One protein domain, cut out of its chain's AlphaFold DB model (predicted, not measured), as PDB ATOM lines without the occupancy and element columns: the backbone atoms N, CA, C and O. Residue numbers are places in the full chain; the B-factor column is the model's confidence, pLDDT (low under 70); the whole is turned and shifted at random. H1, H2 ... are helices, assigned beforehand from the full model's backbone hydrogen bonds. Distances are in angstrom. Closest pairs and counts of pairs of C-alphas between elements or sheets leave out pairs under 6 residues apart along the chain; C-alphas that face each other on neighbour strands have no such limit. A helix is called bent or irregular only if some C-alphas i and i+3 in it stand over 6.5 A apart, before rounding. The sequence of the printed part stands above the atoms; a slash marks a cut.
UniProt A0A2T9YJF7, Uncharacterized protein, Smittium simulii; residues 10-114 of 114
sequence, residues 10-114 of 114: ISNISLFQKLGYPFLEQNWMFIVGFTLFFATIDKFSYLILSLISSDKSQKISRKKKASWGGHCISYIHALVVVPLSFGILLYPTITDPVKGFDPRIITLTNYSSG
ATOM      1  N   ILE A  10     166.841 146.108 235.718       51.94
ATOM      2  CA  ILE A  10     167.381 147.311 236.379       51.94
ATOM      3  C   ILE A  10     166.852 148.622 235.762       51.94
ATOM      4  O   ILE A  10     166.734 149.631 236.459       51.94
ATOM      5  N   SER A  11     166.460 148.632 234.481       54.56
ATOM      6  CA  SER A  11     166.000 149.872 233.830       54.56
ATOM      7  C   SER A  11     164.651 150.365 234.365       54.56
ATOM      8  O   SER A  11     164.470 151.570 234.540       54.56
ATOM      9  N   ASN A  12     163.723 149.448 234.660       53.59
ATOM     10  CA  ASN A  12     162.383 149.787 235.151       53.59
ATOM     11  C   ASN A  12     162.397 150.138 236.643       53.59
ATOM     12  O   ASN A  12     161.670 151.035 237.071       53.59
ATOM     13  N   ILE A  13     163.284 149.493 237.407       55.06
ATOM     14  CA  ILE A  13     163.484 149.720 238.843       55.06
ATOM     15  C   ILE A  13     163.839 151.188 239.133       55.06
ATOM     16  O   ILE A  13     163.251 151.814 240.016       55.06
ATOM     17  N   SER A  14     164.712 151.800 238.323       63.16
ATOM     18  CA  SER A  14     165.110 153.201 238.542       63.16
ATOM     19  C   SER A  14     164.028 154.232 238.185       63.16
ATOM     20  O   SER A  14     164.068 155.354 238.689       63.16
ATOM     21  N   LEU A  15     163.060 153.888 237.323       66.56
ATOM     22  CA  LEU A  15     162.026 154.821 236.864       66.56
ATOM     23  C   LEU A  15     160.956 155.043 237.941       66.56
ATOM     24  O   LEU A  15     160.633 156.185 238.261       66.56
ATOM     25  N   PHE A  16     160.441 153.967 238.540       66.06
ATOM     26  CA  PHE A  16     159.396 154.060 239.566       66.06
ATOM     27  C   PHE A  16     159.909 154.678 240.871       66.06
ATOM     28  O   PHE A  16     159.194 155.464 241.493       66.06
ATOM     29  N   GLN A  17     161.172 154.424 241.230       64.56
ATOM     30  CA  GLN A  17     161.824 155.113 242.346       64.56
ATOM     31  C   GLN A  17     161.999 156.614 242.072       64.56
ATOM     32  O   GLN A  17     161.684 157.428 242.937       64.56
ATOM     33  N   LYS A  18     162.418 157.007 240.858       68.25
ATOM     34  CA  LYS A  18     162.542 158.427 240.470       68.25
ATOM     35  C   LYS A  18     161.204 159.169 240.425       68.25
ATOM     36  O   LYS A  18     161.181 160.370 240.664       68.25
ATOM     37  N   LEU A  19     160.107 158.471 240.131       67.31
ATOM     38  CA  LEU A  19     158.753 159.035 240.122       67.31
ATOM     39  C   LEU A  19     158.101 159.079 241.516       67.31
ATOM     40  O   LEU A  19     156.991 159.588 241.639       67.31
ATOM     41  N   GLY A  20     158.765 158.566 242.558       64.94
ATOM     42  CA  GLY A  20     158.228 158.547 243.921       64.94
ATOM     43  C   GLY A  20     157.204 157.438 244.184       64.94
ATOM     44  O   GLY A  20     156.452 157.528 245.151       64.94
ATOM     45  N   TYR A  21     157.181 156.379 243.367       64.56
ATOM     46  CA  TYR A  21     156.259 155.246 243.509       64.56
ATOM     47  C   TYR A  21     157.003 153.916 243.742       64.56
ATOM     48  O   TYR A  21     156.942 153.010 242.910       64.56
ATOM     49  N   PRO A  22     157.689 153.743 244.887       64.88
ATOM     50  CA  PRO A  22     158.487 152.542 245.166       64.88
ATOM     51  C   PRO A  22     157.639 151.263 245.279       64.88
ATOM     52  O   PRO A  22     158.109 150.173 244.981       64.88
ATOM     53  N   PHE A  23     156.358 151.368 245.643       62.84
ATOM     54  CA  PHE A  23     155.453 150.211 245.722       62.84
ATOM     55  C   PHE A  23     154.956 149.729 244.350       62.84
ATOM     56  O   PHE A  23     154.560 148.567 244.212       62.84
ATOM     57  N   LEU A  24     155.022 150.597 243.331       64.56
ATOM     58  CA  LEU A  24     154.756 150.228 241.940       64.56
ATOM     59  C   LEU A  24     155.852 149.310 241.400       64.56
ATOM     60  O   LEU A  24     155.568 148.418 240.613       64.56
ATOM     61  N   GLU A  25     157.092 149.499 241.854       66.81
ATOM     62  CA  GLU A  25     158.262 148.735 241.416       66.81
ATOM     63  C   GLU A  25     158.081 147.224 241.597       66.81
ATOM     64  O   GLU A  25     158.467 146.441 240.737       66.81
ATOM     65  N   GLN A  26     157.454 146.798 242.694       69.75
ATOM     66  CA  GLN A  26     157.259 145.376 242.985       69.75
ATOM     67  C   GLN A  26     156.013 144.797 242.303       69.75
ATOM     68  O   GLN A  26     155.912 143.586 242.128       69.75
ATOM     69  N   ASN A  27     155.071 145.655 241.898       71.88
ATOM     70  CA  ASN A  27     153.747 145.247 241.427       71.88
ATOM     71  C   ASN A  27     153.421 145.717 240.000       71.88
ATOM     72  O   ASN A  27     152.287 145.556 239.549       71.88
ATOM     73  N   TRP A  28     154.387 146.271 239.263       72.88
ATOM     74  CA  TRP A  28     154.148 146.872 237.945       72.88
ATOM     75  C   TRP A  28     153.530 145.884 236.948       72.88
ATOM     76  O   TRP A  28     152.676 146.275 236.157       72.88
ATOM     77  N   MET A  29     153.895 144.596 237.017       78.56
ATOM     78  CA  MET A  29     153.295 143.554 236.176       78.56
ATOM     79  C   MET A  29     151.801 143.377 236.455       78.56
ATOM     80  O   MET A  29     151.028 143.188 235.517       78.56
ATOM     81  N   PHE A  30     151.378 143.480 237.719       78.38
ATOM     82  CA  PHE A  30     149.963 143.421 238.079       78.38
ATOM     83  C   PHE A  30     149.211 144.636 237.552       78.38
ATOM     84  O   PHE A  30     148.134 144.471 236.995       78.38
ATOM     85  N   ILE A  31     149.792 145.832 237.654       76.31
ATOM     86  CA  ILE A  31     149.172 147.059 237.137       76.31
ATOM     87  C   ILE A  31     149.023 146.982 235.621       76.31
ATOM     88  O   ILE A  31     147.926 147.174 235.114       76.31
ATOM     89  N   VAL A  32     150.078 146.599 234.895       82.62
ATOM     90  CA  VAL A  32     149.996 146.381 233.441       82.62
ATOM     91  C   VAL A  32     148.942 145.321 233.107       82.62
ATOM     92  O   VAL A  32     148.156 145.510 232.180       82.62
ATOM     93  N   GLY A  33     148.892 144.228 233.871       85.56
ATOM     94  CA  GLY A  33     147.881 143.183 233.719       85.56
ATOM     95  C   GLY A  33     146.453 143.703 233.907       85.56
ATOM     96  O   GLY A  33     145.596 143.443 233.063       85.56
ATOM     97  N   PHE A  34     146.201 144.478 234.964       80.75
ATOM     98  CA  PHE A  34     144.893 145.071 235.239       80.75
ATOM     99  C   PHE A  34     144.518 146.143 234.213       80.75
ATOM    100  O   PHE A  34     143.396 146.121 233.715       80.75
ATOM    101  N   THR A  35     145.455 146.985 233.778       83.75
ATOM    102  CA  THR A  35     145.217 147.950 232.697       83.75
ATOM    103  C   THR A  35     144.844 147.250 231.390       83.75
ATOM    104  O   THR A  35     143.894 147.655 230.718       83.75
ATOM    105  N   LEU A  36     145.530 146.161 231.022       87.88
ATOM    106  CA  LEU A  36     145.162 145.361 229.846       87.88
ATOM    107  C   LEU A  36     143.793 144.693 230.013       87.88
ATOM    108  O   LEU A  36     143.011 144.638 229.057       87.88
ATOM    109  N   PHE A  37     143.487 144.214 231.217       88.19
ATOM    110  CA  PHE A  37     142.182 143.657 231.552       88.19
ATOM    111  C   PHE A  37     141.069 144.704 231.386       88.19
ATOM    112  O   PHE A  37     140.139 144.468 230.613       88.19
ATOM    113  N   PHE A  38     141.181 145.888 231.994       86.12
ATOM    114  CA  PHE A  38     140.172 146.944 231.870       86.12
ATOM    115  C   PHE A  38     140.068 147.505 230.452       86.12
ATOM    116  O   PHE A  38     138.958 147.740 229.976       86.12
ATOM    117  N   ALA A  39     141.179 147.626 229.722       87.69
ATOM    118  CA  ALA A  39     141.151 147.988 228.304       87.69
ATOM    119  C   ALA A  39     140.405 146.942 227.455       87.69
ATOM    120  O   ALA A  39     139.731 147.280 226.477       87.69
ATOM    121  N   THR A  40     140.506 145.664 227.822       89.94
ATOM    122  CA  THR A  40     139.767 144.576 227.171       89.94
ATOM    123  C   THR A  40     138.281 144.653 227.512       89.94
ATOM    124  O   THR A  40     137.447 144.594 226.608       89.94
ATOM    125  N   ILE A  41     137.945 144.868 228.785       89.00
ATOM    126  CA  ILE A  41     136.571 145.102 229.244       89.00
ATOM    127  C   ILE A  41     135.942 146.300 228.528       89.00
ATOM    128  O   ILE A  41     134.811 146.178 228.064       89.00
ATOM    129  N   ASP A  42     136.658 147.415 228.365       87.12
ATOM    130  CA  ASP A  42     136.161 148.590 227.637       87.12
ATOM    131  C   ASP A  42     135.763 148.222 226.202       87.12
ATOM    132  O   ASP A  42     134.642 148.489 225.763       87.12
ATOM    133  N   LYS A  43     136.637 147.498 225.489       87.38
ATOM    134  CA  LYS A  43     136.359 147.032 224.123       87.38
ATOM    135  C   LYS A  43     135.170 146.072 224.061       87.38
ATOM    136  O   LYS A  43     134.317 146.223 223.184       87.38
ATOM    137  N   PHE A  44     135.084 145.112 224.983       87.94
ATOM    138  CA  PHE A  44     133.949 144.184 225.062       87.94
ATOM    139  C   PHE A  44     132.647 144.889 225.446       87.94
ATOM    140  O   PHE A  44     131.585 144.534 224.933       87.94
ATOM    141  N   SER A  45     132.714 145.931 226.276       88.56
ATOM    142  CA  SER A  45     131.545 146.722 226.664       88.56
ATOM    143  C   SER A  45     130.861 147.334 225.441       88.56
ATOM    144  O   SER A  45     129.632 147.384 225.392       88.56
ATOM    145  N   TYR A  46     131.626 147.718 224.410       84.19
ATOM    146  CA  TYR A  46     131.080 148.240 223.157       84.19
ATOM    147  C   TYR A  46     130.407 147.172 222.301       84.19
ATOM    148  O   TYR A  46     129.412 147.480 221.645       84.19
ATOM    149  N   LEU A  47     130.909 145.934 222.324       83.50
ATOM    150  CA  LEU A  47     130.235 144.803 221.689       83.50
ATOM    151  C   LEU A  47     128.869 144.584 222.347       83.50
ATOM    152  O   LEU A  47     127.850 144.560 221.661       83.50
ATOM    153  N   ILE A  48     128.834 144.525 223.680       85.00
ATOM    154  CA  ILE A  48     127.592 144.372 224.449       85.00
ATOM    155  C   ILE A  48     126.635 145.538 224.175       85.00
ATOM    156  O   ILE A  48     125.460 145.318 223.885       85.00
ATOM    157  N   LEU A  49     127.137 146.775 224.177       83.06
ATOM    158  CA  LEU A  49     126.337 147.955 223.855       83.06
ATOM    159  C   LEU A  49     125.738 147.864 222.447       83.06
ATOM    160  O   LEU A  49     124.584 148.236 222.260       83.06
ATOM    161  N   SER A  50     126.494 147.360 221.468       79.31
ATOM    162  CA  SER A  50     126.007 147.182 220.095       79.31
ATOM    163  C   SER A  50     124.948 146.085 219.955       79.31
ATOM    164  O   SER A  50     124.103 146.183 219.073       79.31
ATOM    165  N   LEU A  51     124.967 145.072 220.828       82.69
ATOM    166  CA  LEU A  51     123.972 143.995 220.852       82.69
ATOM    167  C   LEU A  51     122.671 144.423 221.542       82.69
ATOM    168  O   LEU A  51     121.590 144.043 221.105       82.69
ATOM    169  N   ILE A  52     122.776 145.200 222.623       83.62
ATOM    170  CA  ILE A  52     121.623 145.632 223.426       83.62
ATOM    171  C   ILE A  52     120.960 146.877 222.824       83.62
ATOM    172  O   ILE A  52     119.751 147.072 222.952       83.62
ATOM    173  N   SER A  53     121.732 147.755 222.179       77.62
ATOM    174  CA  SER A  53     121.173 148.971 221.602       77.62
ATOM    175  C   SER A  53     120.349 148.636 220.357       77.62
ATOM    176  O   SER A  53     120.874 148.192 219.342       77.62
ATOM    177  N   SER A  54     119.045 148.908 220.431       67.25
ATOM    178  CA  SER A  54     118.110 148.789 219.301       67.25
ATOM    179  C   SER A  54     118.412 149.781 218.161       67.25
ATOM    180  O   SER A  54     117.895 149.641 217.051       67.25
ATOM    181  N   ASP A  55     119.294 150.761 218.406       64.00
ATOM    182  CA  ASP A  55     119.829 151.671 217.394       64.00
ATOM    183  C   ASP A  55     120.755 150.913 216.433       64.00
ATOM    184  O   ASP A  55     121.983 150.992 216.483       64.00
ATOM    185  N   LYS A  56     120.137 150.214 215.478       57.75
ATOM    186  CA  LYS A  56     120.804 149.711 214.268       57.75
ATOM    187  C   LYS A  56     121.321 150.862 213.390       57.75
ATOM    188  O   LYS A  56     122.105 150.629 212.469       57.75
ATOM    189  N   SER A  57     120.894 152.101 213.664       52.41
ATOM    190  CA  SER A  57     121.330 153.291 212.940       52.41
ATOM    191  C   SER A  57     122.664 153.818 213.489       52.41
ATOM    192  O   SER A  57     122.815 154.314 214.601       52.41
ATOM    193  N   GLN A  58     123.671 153.579 212.663       58.22
ATOM    194  CA  GLN A  58     125.052 154.027 212.688       58.22
ATOM    195  C   GLN A  58     125.366 155.272 213.546       58.22
ATOM    196  O   GLN A  58     124.867 156.369 213.318       58.22
ATOM    197  N   LYS A  59     126.386 155.087 214.400       68.50
ATOM    198  CA  LYS A  59     127.153 156.071 215.192       68.50
ATOM    199  C   LYS A  59     126.589 156.383 216.581       68.50
ATOM    200  O   LYS A  59     126.243 157.516 216.902       68.50
ATOM    201  N   ILE A  60     126.711 155.401 217.478       71.31
ATOM    202  CA  ILE A  60     126.809 155.674 218.920       71.31
ATOM    203  C   ILE A  60     127.883 156.754 219.132       71.31
ATOM    204  O   ILE A  60     129.057 156.543 218.805       71.31
ATOM    205  N   SER A  61     127.468 157.910 219.656       82.19
ATOM    206  CA  SER A  61     128.345 159.055 219.922       82.19
ATOM    207  C   SER A  61     129.545 158.647 220.780       82.19
ATOM    208  O   SER A  61     129.397 157.881 221.736       82.19
ATOM    209  N   ARG A  62     130.730 159.204 220.486       82.50
ATOM    210  CA  ARG A  62     131.960 158.969 221.271       82.50
ATOM    211  C   ARG A  62     131.743 159.227 222.763       82.50
ATOM    212  O   ARG A  62     132.229 158.459 223.583       82.50
ATOM    213  N   LYS A  63     130.942 160.244 223.106       84.44
ATOM    214  CA  LYS A  63     130.581 160.558 224.495       84.44
ATOM    215  C   LYS A  63     129.779 159.429 225.151       84.44
ATOM    216  O   LYS A  63     130.070 159.053 226.276       84.44
ATOM    217  N   LYS A  64     128.801 158.859 224.436       81.94
ATOM    218  CA  LYS A  64     127.972 157.749 224.936       81.94
ATOM    219  C   LYS A  64     128.790 156.466 225.091       81.94
ATOM    220  O   LYS A  64     128.597 155.755 226.068       81.94
ATOM    221  N   LYS A  65     129.741 156.215 224.182       81.50
ATOM    222  CA  LYS A  65     130.710 155.115 224.312       81.50
ATOM    223  C   LYS A  65     131.565 155.276 225.569       81.50
ATOM    224  O   LYS A  65     131.511 154.408 226.424       81.50
ATOM    225  N   ALA A  66     132.248 156.409 225.728       84.88
ATOM    226  CA  ALA A  66     133.087 156.658 226.902       84.88
ATOM    227  C   ALA A  66     132.296 156.567 228.221       84.88
ATOM    228  O   ALA A  66     132.751 155.954 229.179       84.88
ATOM    229  N   SER A  67     131.075 157.116 228.242       88.00
ATOM    230  CA  SER A  67     130.163 156.997 229.386       88.00
ATOM    231  C   SER A  67     129.835 155.536 229.707       88.00
ATOM    232  O   SER A  67     129.897 155.141 230.864       88.00
ATOM    233  N   TRP A  68     129.493 154.731 228.698       87.75
ATOM    234  CA  TRP A  68     129.151 153.319 228.875       87.75
ATOM    235  C   TRP A  68     130.338 152.478 229.347       87.75
ATOM    236  O   TRP A  68     130.210 151.744 230.324       87.75
ATOM    237  N   GLY A  69     131.494 152.627 228.698       87.12
ATOM    238  CA  GLY A  69     132.722 151.932 229.081       87.12
ATOM    239  C   GLY A  69     133.108 152.235 230.528       87.12
ATOM    240  O   GLY A  69     133.302 151.319 231.327       87.12
ATOM    241  N   GLY A  70     133.068 153.519 230.907       87.56
ATOM    242  CA  GLY A  70     133.294 153.960 232.283       87.56
ATOM    243  C   GLY A  70     132.310 153.352 233.289       87.56
ATOM    244  O   GLY A  70     132.731 152.921 234.362       87.56
ATOM    245  N   HIS A  71     131.020 153.244 232.946       90.62
ATOM    246  CA  HIS A  71     130.042 152.555 233.794       90.62
ATOM    247  C   HIS A  71     130.365 151.065 233.954       90.62
ATOM    248  O   HIS A  71     130.379 150.576 235.083       90.62
ATOM    249  N   CYS A  72     130.654 150.345 232.867       88.75
ATOM    250  CA  CYS A  72     130.991 148.921 232.927       88.75
ATOM    251  C   CYS A  72     132.239 148.657 233.778       88.75
ATOM    252  O   CYS A  72     132.217 147.776 234.638       88.75
ATOM    253  N   ILE A  73     133.295 149.450 233.583       88.00
ATOM    254  CA  ILE A  73     134.524 149.365 234.379       88.00
ATOM    255  C   ILE A  73     134.224 149.658 235.854       88.00
ATOM    256  O   ILE A  73     134.623 148.885 236.720       88.00
ATOM    257  N   SER A  74     133.443 150.702 236.147       87.00
ATOM    258  CA  SER A  74     133.055 151.050 237.524       87.00
ATOM    259  C   SER A  74     132.262 149.932 238.212       87.00
ATOM    260  O   SER A  74     132.497 149.642 239.383       87.00
ATOM    261  N   TYR A  75     131.355 149.263 237.491       88.06
ATOM    262  CA  TYR A  75     130.619 148.109 238.015       88.06
ATOM    263  C   TYR A  75     131.545 146.934 238.336       88.06
ATOM    264  O   TYR A  75     131.421 146.333 239.400       88.06
ATOM    265  N   ILE A  76     132.495 146.626 237.451       87.75
ATOM    266  CA  ILE A  76     133.477 145.559 237.677       87.75
ATOM    267  C   ILE A  76     134.409 145.912 238.843       87.75
ATOM    268  O   ILE A  76     134.700 145.049 239.674       87.75
ATOM    269  N   HIS A  77     134.808 147.179 238.986       84.62
ATOM    270  CA  HIS A  77     135.516 147.636 240.183       84.62
ATOM    271  C   HIS A  77     134.695 147.398 241.448       84.62
ATOM    272  O   HIS A  77     135.190 146.780 242.389       84.62
ATOM    273  N   ALA A  78     133.435 147.835 241.461       84.38
ATOM    274  CA  ALA A  78     132.560 147.687 242.618       84.38
ATOM    275  C   ALA A  78     132.347 146.212 243.000       84.38
ATOM    276  O   ALA A  78     132.394 145.879 244.182       84.38
ATOM    277  N   LEU A  79     132.190 145.316 242.019       85.06
ATOM    278  CA  LEU A  79     132.014 143.877 242.251       85.06
ATOM    279  C   LEU A  79     133.209 143.206 242.934       85.06
ATOM    280  O   LEU A  79     133.025 142.185 243.585       85.06
ATOM    281  N   VAL A  80     134.415 143.758 242.803       81.81
ATOM    282  CA  VAL A  80     135.622 143.220 243.447       81.81
ATOM    283  C   VAL A  80     135.894 143.931 244.772       81.81
ATOM    284  O   VAL A  80     136.147 143.284 245.787       81.81
ATOM    285  N   VAL A  81     135.789 145.262 244.791       80.12
ATOM    286  CA  VAL A  81     136.097 146.078 245.974       80.12
ATOM    287  C   VAL A  81     135.086 145.851 247.095       80.12
ATOM    288  O   VAL A  81     135.486 145.754 248.257       80.12
ATOM    289  N   VAL A  82     133.791 145.730 246.782       80.44
ATOM    290  CA  VAL A  82     132.742 145.584 247.804       80.44
ATOM    291  C   VAL A  82     132.889 144.268 248.586       80.44
ATOM    292  O   VAL A  82     133.016 144.347 249.810       80.44
ATOM    293  N   PRO A  83     132.960 143.071 247.964       79.31
ATOM    294  CA  PRO A  83     133.138 141.821 248.707       79.31
ATOM    295  C   PRO A  83     134.443 141.767 249.499       79.31
ATOM    296  O   PRO A  83     134.457 141.248 250.613       79.31
ATOM    297  N   LEU A  84     135.531 142.328 248.965       73.38
ATOM    298  CA  LEU A  84     136.808 142.397 249.678       73.38
ATOM    299  C   LEU A  84     136.732 143.321 250.896       73.38
ATOM    300  O   LEU A  84     137.242 142.967 251.955       73.38
ATOM    301  N   SER A  85     136.046 144.460 250.779       75.50
ATOM    302  CA  SER A  85     135.812 145.374 251.905       75.50
ATOM    303  C   SER A  85     134.972 144.708 252.996       75.50
ATOM    304  O   SER A  85     135.314 144.793 254.174       75.50
ATOM    305  N   PHE A  86     133.925 143.968 252.614       78.00
ATOM    306  CA  PHE A  86     133.162 143.139 253.554       78.00
ATOM    307  C   PHE A  86     134.023 142.032 254.173       78.00
ATOM    308  O   PHE A  86     133.941 141.806 255.374       78.00
ATOM    309  N   GLY A  87     134.886 141.375 253.397       75.94
ATOM    310  CA  GLY A  87     135.811 140.360 253.903       75.94
ATOM    311  C   GLY A  87     136.809 140.912 254.925       75.94
ATOM    312  O   GLY A  87     137.103 140.241 255.911       75.94
ATOM    313  N   ILE A  88     137.292 142.141 254.732       74.25
ATOM    314  CA  ILE A  88     138.148 142.839 255.703       74.25
ATOM    315  C   ILE A  88     137.353 143.202 256.964       74.25
ATOM    316  O   ILE A  88     137.854 143.003 258.067       74.25
ATOM    317  N   LEU A  89     136.118 143.692 256.811       74.31
ATOM    318  CA  LEU A  89     135.256 144.072 257.933       74.31
ATOM    319  C   LEU A  89     134.850 142.867 258.798       74.31
ATOM    320  O   LEU A  89     134.846 142.960 260.021       74.31
ATOM    321  N   LEU A  90     134.494 141.749 258.161       79.69
ATOM    322  CA  LEU A  90     134.024 140.531 258.829       79.69
ATOM    323  C   LEU A  90     135.172 139.689 259.392       79.69
ATOM    324  O   LEU A  90     135.002 139.016 260.406       79.69
ATOM    325  N   TYR A  91     136.337 139.740 258.746       76.25
ATOM    326  CA  TYR A  91     137.545 139.036 259.164       76.25
ATOM    327  C   TYR A  91     138.711 140.028 259.224       76.25
ATOM    328  O   TYR A  91     139.574 140.035 258.327       76.25
ATOM    329  N   PRO A  92     138.746 140.884 260.262       66.75
ATOM    330  CA  PRO A  92     139.903 141.719 260.513       66.75
ATOM    331  C   PRO A  92     141.073 140.784 260.825       66.75
ATOM    332  O   PRO A  92     141.103 140.123 261.863       66.75
ATOM    333  N   THR A  93     142.027 140.666 259.902       62.88
ATOM    334  CA  THR A  93     143.302 140.035 260.227       62.88
ATOM    335  C   THR A  93     143.986 140.924 261.248       62.88
ATOM    336  O   THR A  93     143.962 142.152 261.144       62.88
ATOM    337  N   ILE A  94     144.606 140.293 262.241       59.19
ATOM    338  CA  ILE A  94     145.581 140.958 263.096       59.19
ATOM    339  C   ILE A  94     146.639 141.487 262.131       59.19
ATOM    340  O   ILE A  94     147.303 140.707 261.447       59.19
ATOM    341  N   THR A  95     146.690 142.806 261.979       56.09
ATOM    342  CA  THR A  95     147.665 143.512 261.152       56.09
ATOM    343  C   THR A  95     149.031 142.937 261.491       56.09
ATOM    344  O   THR A  95     149.346 142.852 262.675       56.09
ATOM    345  N   ASP A  96     149.806 142.487 260.496       53.09
ATOM    346  CA  ASP A  96     151.144 141.944 260.744       53.09
ATOM    347  C   ASP A  96     151.919 142.983 261.575       53.09
ATOM    348  O   ASP A  96     152.194 144.074 261.060       53.09
ATOM    349  N   PRO A  97     152.214 142.719 262.863       51.38
ATOM    350  CA  PRO A  97     152.708 143.744 263.777       51.38
ATOM    351  C   PRO A  97     154.106 144.240 263.385       51.38
ATOM    352  O   PRO A  97     154.544 145.278 263.871       51.38
ATOM    353  N   VAL A  98     154.793 143.529 262.484       53.47
ATOM    354  CA  VAL A  98     156.120 143.892 261.971       53.47
ATOM    355  C   VAL A  98     156.029 144.848 260.776       53.47
ATOM    356  O   VAL A  98     156.929 145.660 260.574       53.47
ATOM    357  N   LYS A  99     154.956 144.775 259.976       55.19
ATOM    358  CA  LYS A  99     154.798 145.565 258.736       55.19
ATOM    359  C   LYS A  99     153.660 146.585 258.779       55.19
ATOM    360  O   LYS A  99     153.619 147.463 257.923       55.19
ATOM    361  N   GLY A 100     152.738 146.471 259.736       57.78
ATOM    362  CA  GLY A 100     151.596 147.376 259.900       57.78
ATOM    363  C   GLY A 100     150.642 147.421 258.700       57.78
ATOM    364  O   GLY A 100     149.855 148.356 258.593       57.78
ATOM    365  N   PHE A 101     150.711 146.447 257.785       62.38
ATOM    366  CA  PHE A 101     150.023 146.499 256.494       62.38
ATOM    367  C   PHE A 101     149.341 145.169 256.162       62.38
ATOM    368  O   PHE A 101     149.942 144.105 256.302       62.38
ATOM    369  N   ASP A 102     148.090 145.231 255.701       67.88
ATOM    370  CA  ASP A 102     147.328 144.061 255.254       67.88
ATOM    371  C   ASP A 102     147.591 143.805 253.754       67.88
ATOM    372  O   ASP A 102     147.318 144.687 252.928       67.88
ATOM    373  N   PRO A 103     148.084 142.617 253.354       71.94
ATOM    374  CA  PRO A 103     148.300 142.261 251.948       71.94
ATOM    375  C   PRO A 103     147.062 142.435 251.055       71.94
ATOM    376  O   PRO A 103     147.192 142.721 249.864       71.94
ATOM    377  N   ARG A 104     145.852 142.314 251.616       73.50
ATOM    378  CA  ARG A 104     144.586 142.521 250.892       73.50
ATOM    379  C   ARG A 104     144.426 143.971 250.425       73.50
ATOM    380  O   ARG A 104     143.882 144.197 249.346       73.50
ATOM    381  N   ILE A 105     144.941 144.938 251.191       71.56
ATOM    382  CA  ILE A 105     144.925 146.364 250.832       71.56
ATOM    383  C   ILE A 105     145.832 146.612 249.625       71.56
ATOM    384  O   ILE A 105     145.416 147.287 248.692       71.56
ATOM    385  N   ILE A 106     147.026 146.011 249.585       72.50
ATOM    386  CA  ILE A 106     147.952 146.144 248.445       72.50
ATOM    387  C   ILE A 106     147.312 145.594 247.166       72.50
ATOM    388  O   ILE A 106     147.340 146.251 246.127       72.50
ATOM    389  N   THR A 107     146.676 144.423 247.246       70.81
ATOM    390  CA  THR A 107     145.941 143.841 246.115       70.81
ATOM    391  C   THR A 107     144.827 144.770 245.626       70.81
ATOM    392  O   THR A 107     144.700 144.984 244.422       70.81
ATOM    393  N   LEU A 108     144.060 145.374 246.541       71.69
ATOM    394  CA  LEU A 108     143.015 146.349 246.207       71.69
ATOM    395  C   LEU A 108     143.582 147.609 245.555       71.69
ATOM    396  O   LEU A 108     143.031 148.080 244.561       71.69
ATOM    397  N   THR A 109     144.680 148.146 246.080       71.44
ATOM    398  CA  THR A 109     145.347 149.321 245.515       71.44
ATOM    399  C   THR A 109     145.870 149.029 244.113       71.44
ATOM    400  O   THR A 109     145.636 149.826 243.208       71.44
ATOM    401  N   ASN A 110     146.497 147.869 243.893       69.19
ATOM    402  CA  ASN A 110     146.991 147.466 242.574       69.19
ATOM    403  C   ASN A 110     145.846 147.248 241.577       69.19
ATOM    404  O   ASN A 110     145.933 147.719 240.447       69.19
ATOM    405  N   TYR A 111     144.760 146.594 242.003       73.62
ATOM    406  CA  TYR A 111     143.549 146.433 241.195       73.62
ATOM    407  C   TYR A 111     142.900 147.779 240.855       73.62
ATOM    408  O   TYR A 111     142.439 147.964 239.740       73.62
ATOM    409  N   SER A 112     142.889 148.729 241.795       73.75
ATOM    410  CA  SER A 112     142.294 150.063 241.606       73.75
ATOM    411  C   SER A 112     143.164 151.024 240.794       73.75
ATOM    412  O   SER A 112     142.664 152.051 240.346       73.75
ATOM    413  N   SER A 113     144.459 150.726 240.650       70.56
ATOM    414  CA  SER A 113     145.419 151.555 239.903       70.56
ATOM    415  C   SER A 113     145.523 151.176 238.425       70.56
ATOM    416  O   SER A 113     146.088 151.950 237.653       70.56
ATOM    417  N   GLY A 114     145.068 149.973 238.065       56.41
ATOM    418  CA  GLY A 114     145.029 149.489 236.685       56.41
ATOM    419  C   GLY A 114     143.900 150.118 235.894       56.41
ATOM    420  O   GLY A 114     144.125 150.326 234.679       56.41
TER     421      GLY A 114
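What this domain is: This is residues 10 to 114 of the 114 residues of an uncharacterized protein of Smittium simulii (UniProt A0A2T9YJF7). Two long helices, H2 and H3, make a V, meeting where the second half of H2 passes the first part of H3; the short helix H4 folds back into the open side of the V, and the small helix H1 sits crosswise at the start of H2. The frame is loose and flat: the link between H2 and H3 sticks out near the closed end of the V with residues 53 to 59, and residues 96 to 101 of the link between H3 and H4 stick out beyond the open side. The printed part has 105 residues with four named helices, in the order H1, H2, H3, H4, and no named strand; the class is all helix. The radius of gyration of the C-alphas is 18.4 A, and the C-alphas span 61 by 41 by 17 A.

How they stand to each other: Start with H1, residues 10 to 18, which touches H2, residues 22 to 52, about perpendicular at 88 degrees. Their closest C-alphas are those of Phe 16 and Glu 25, 5.8 A apart, and H2 touches H1 with residues 22 to 25 alone. H2 is the hub, touching three other helices; it is irregular, with C-alphas 26 and 29 8.1 A apart, has a kink of 67 degrees near residue 29, and its line is a rough one. Further on, residues 38 to 49 of H2 touch residues 65 to 73 of H3, residues 62 to 90, opposite ways at a steep tilt of 54 degrees; look at the closest C-alphas, Asp 42 and Gly 69, 5.0 A apart. H4, residues 103 to 113, touches residues 27 to 34 of H2, the same way at a steep tilt of 54 degrees, with the C-alphas of Ile 31 and Asn 110 closest at 5.9 A. H3 and H4 form a helical hairpin, opposite ways at a shallow tilt of 6 degrees, but they only just touch, with 3 pairs of C-alphas within 8 A, the closest being Val 81 and Leu 108 at 6.9 A. H1 is apart from H3 and from H4. In H4 every O i to N i+4 pair is within hydrogen-bond range; in H3 24 of 25 are, in H2 22 of 27, and in H1 1 of 5, beside 2 of 6 O i to N i+3 pairs.

Where its parts are: Find C-alpha 10 at (167.381, 147.311, 236.379), where H1 begins its 9 residues. H2 starts at C-alpha 22 and covers 43.4 A to C-alpha 52 at (121.623, 145.632, 223.426). From C-alpha 62, H3 runs 41.9 A to C-alpha 90. H4 has 11 residues and ends at C-alpha 113, at (145.419, 151.555, 239.903).

The domain as a whole: Look to Ser 57 and Val 98 for the two C-alphas farthest apart, 60.9 A. The printed part has no cut; the link from H1 to H2 is tight, that from H2 to H3 short, and that from H3 to H4 long, with 12 residues. The mean pLDDT of the printed part is 74.4, and residues 10 to 26, 54 to 59, 92 to 102, 110 and 114 are under 70.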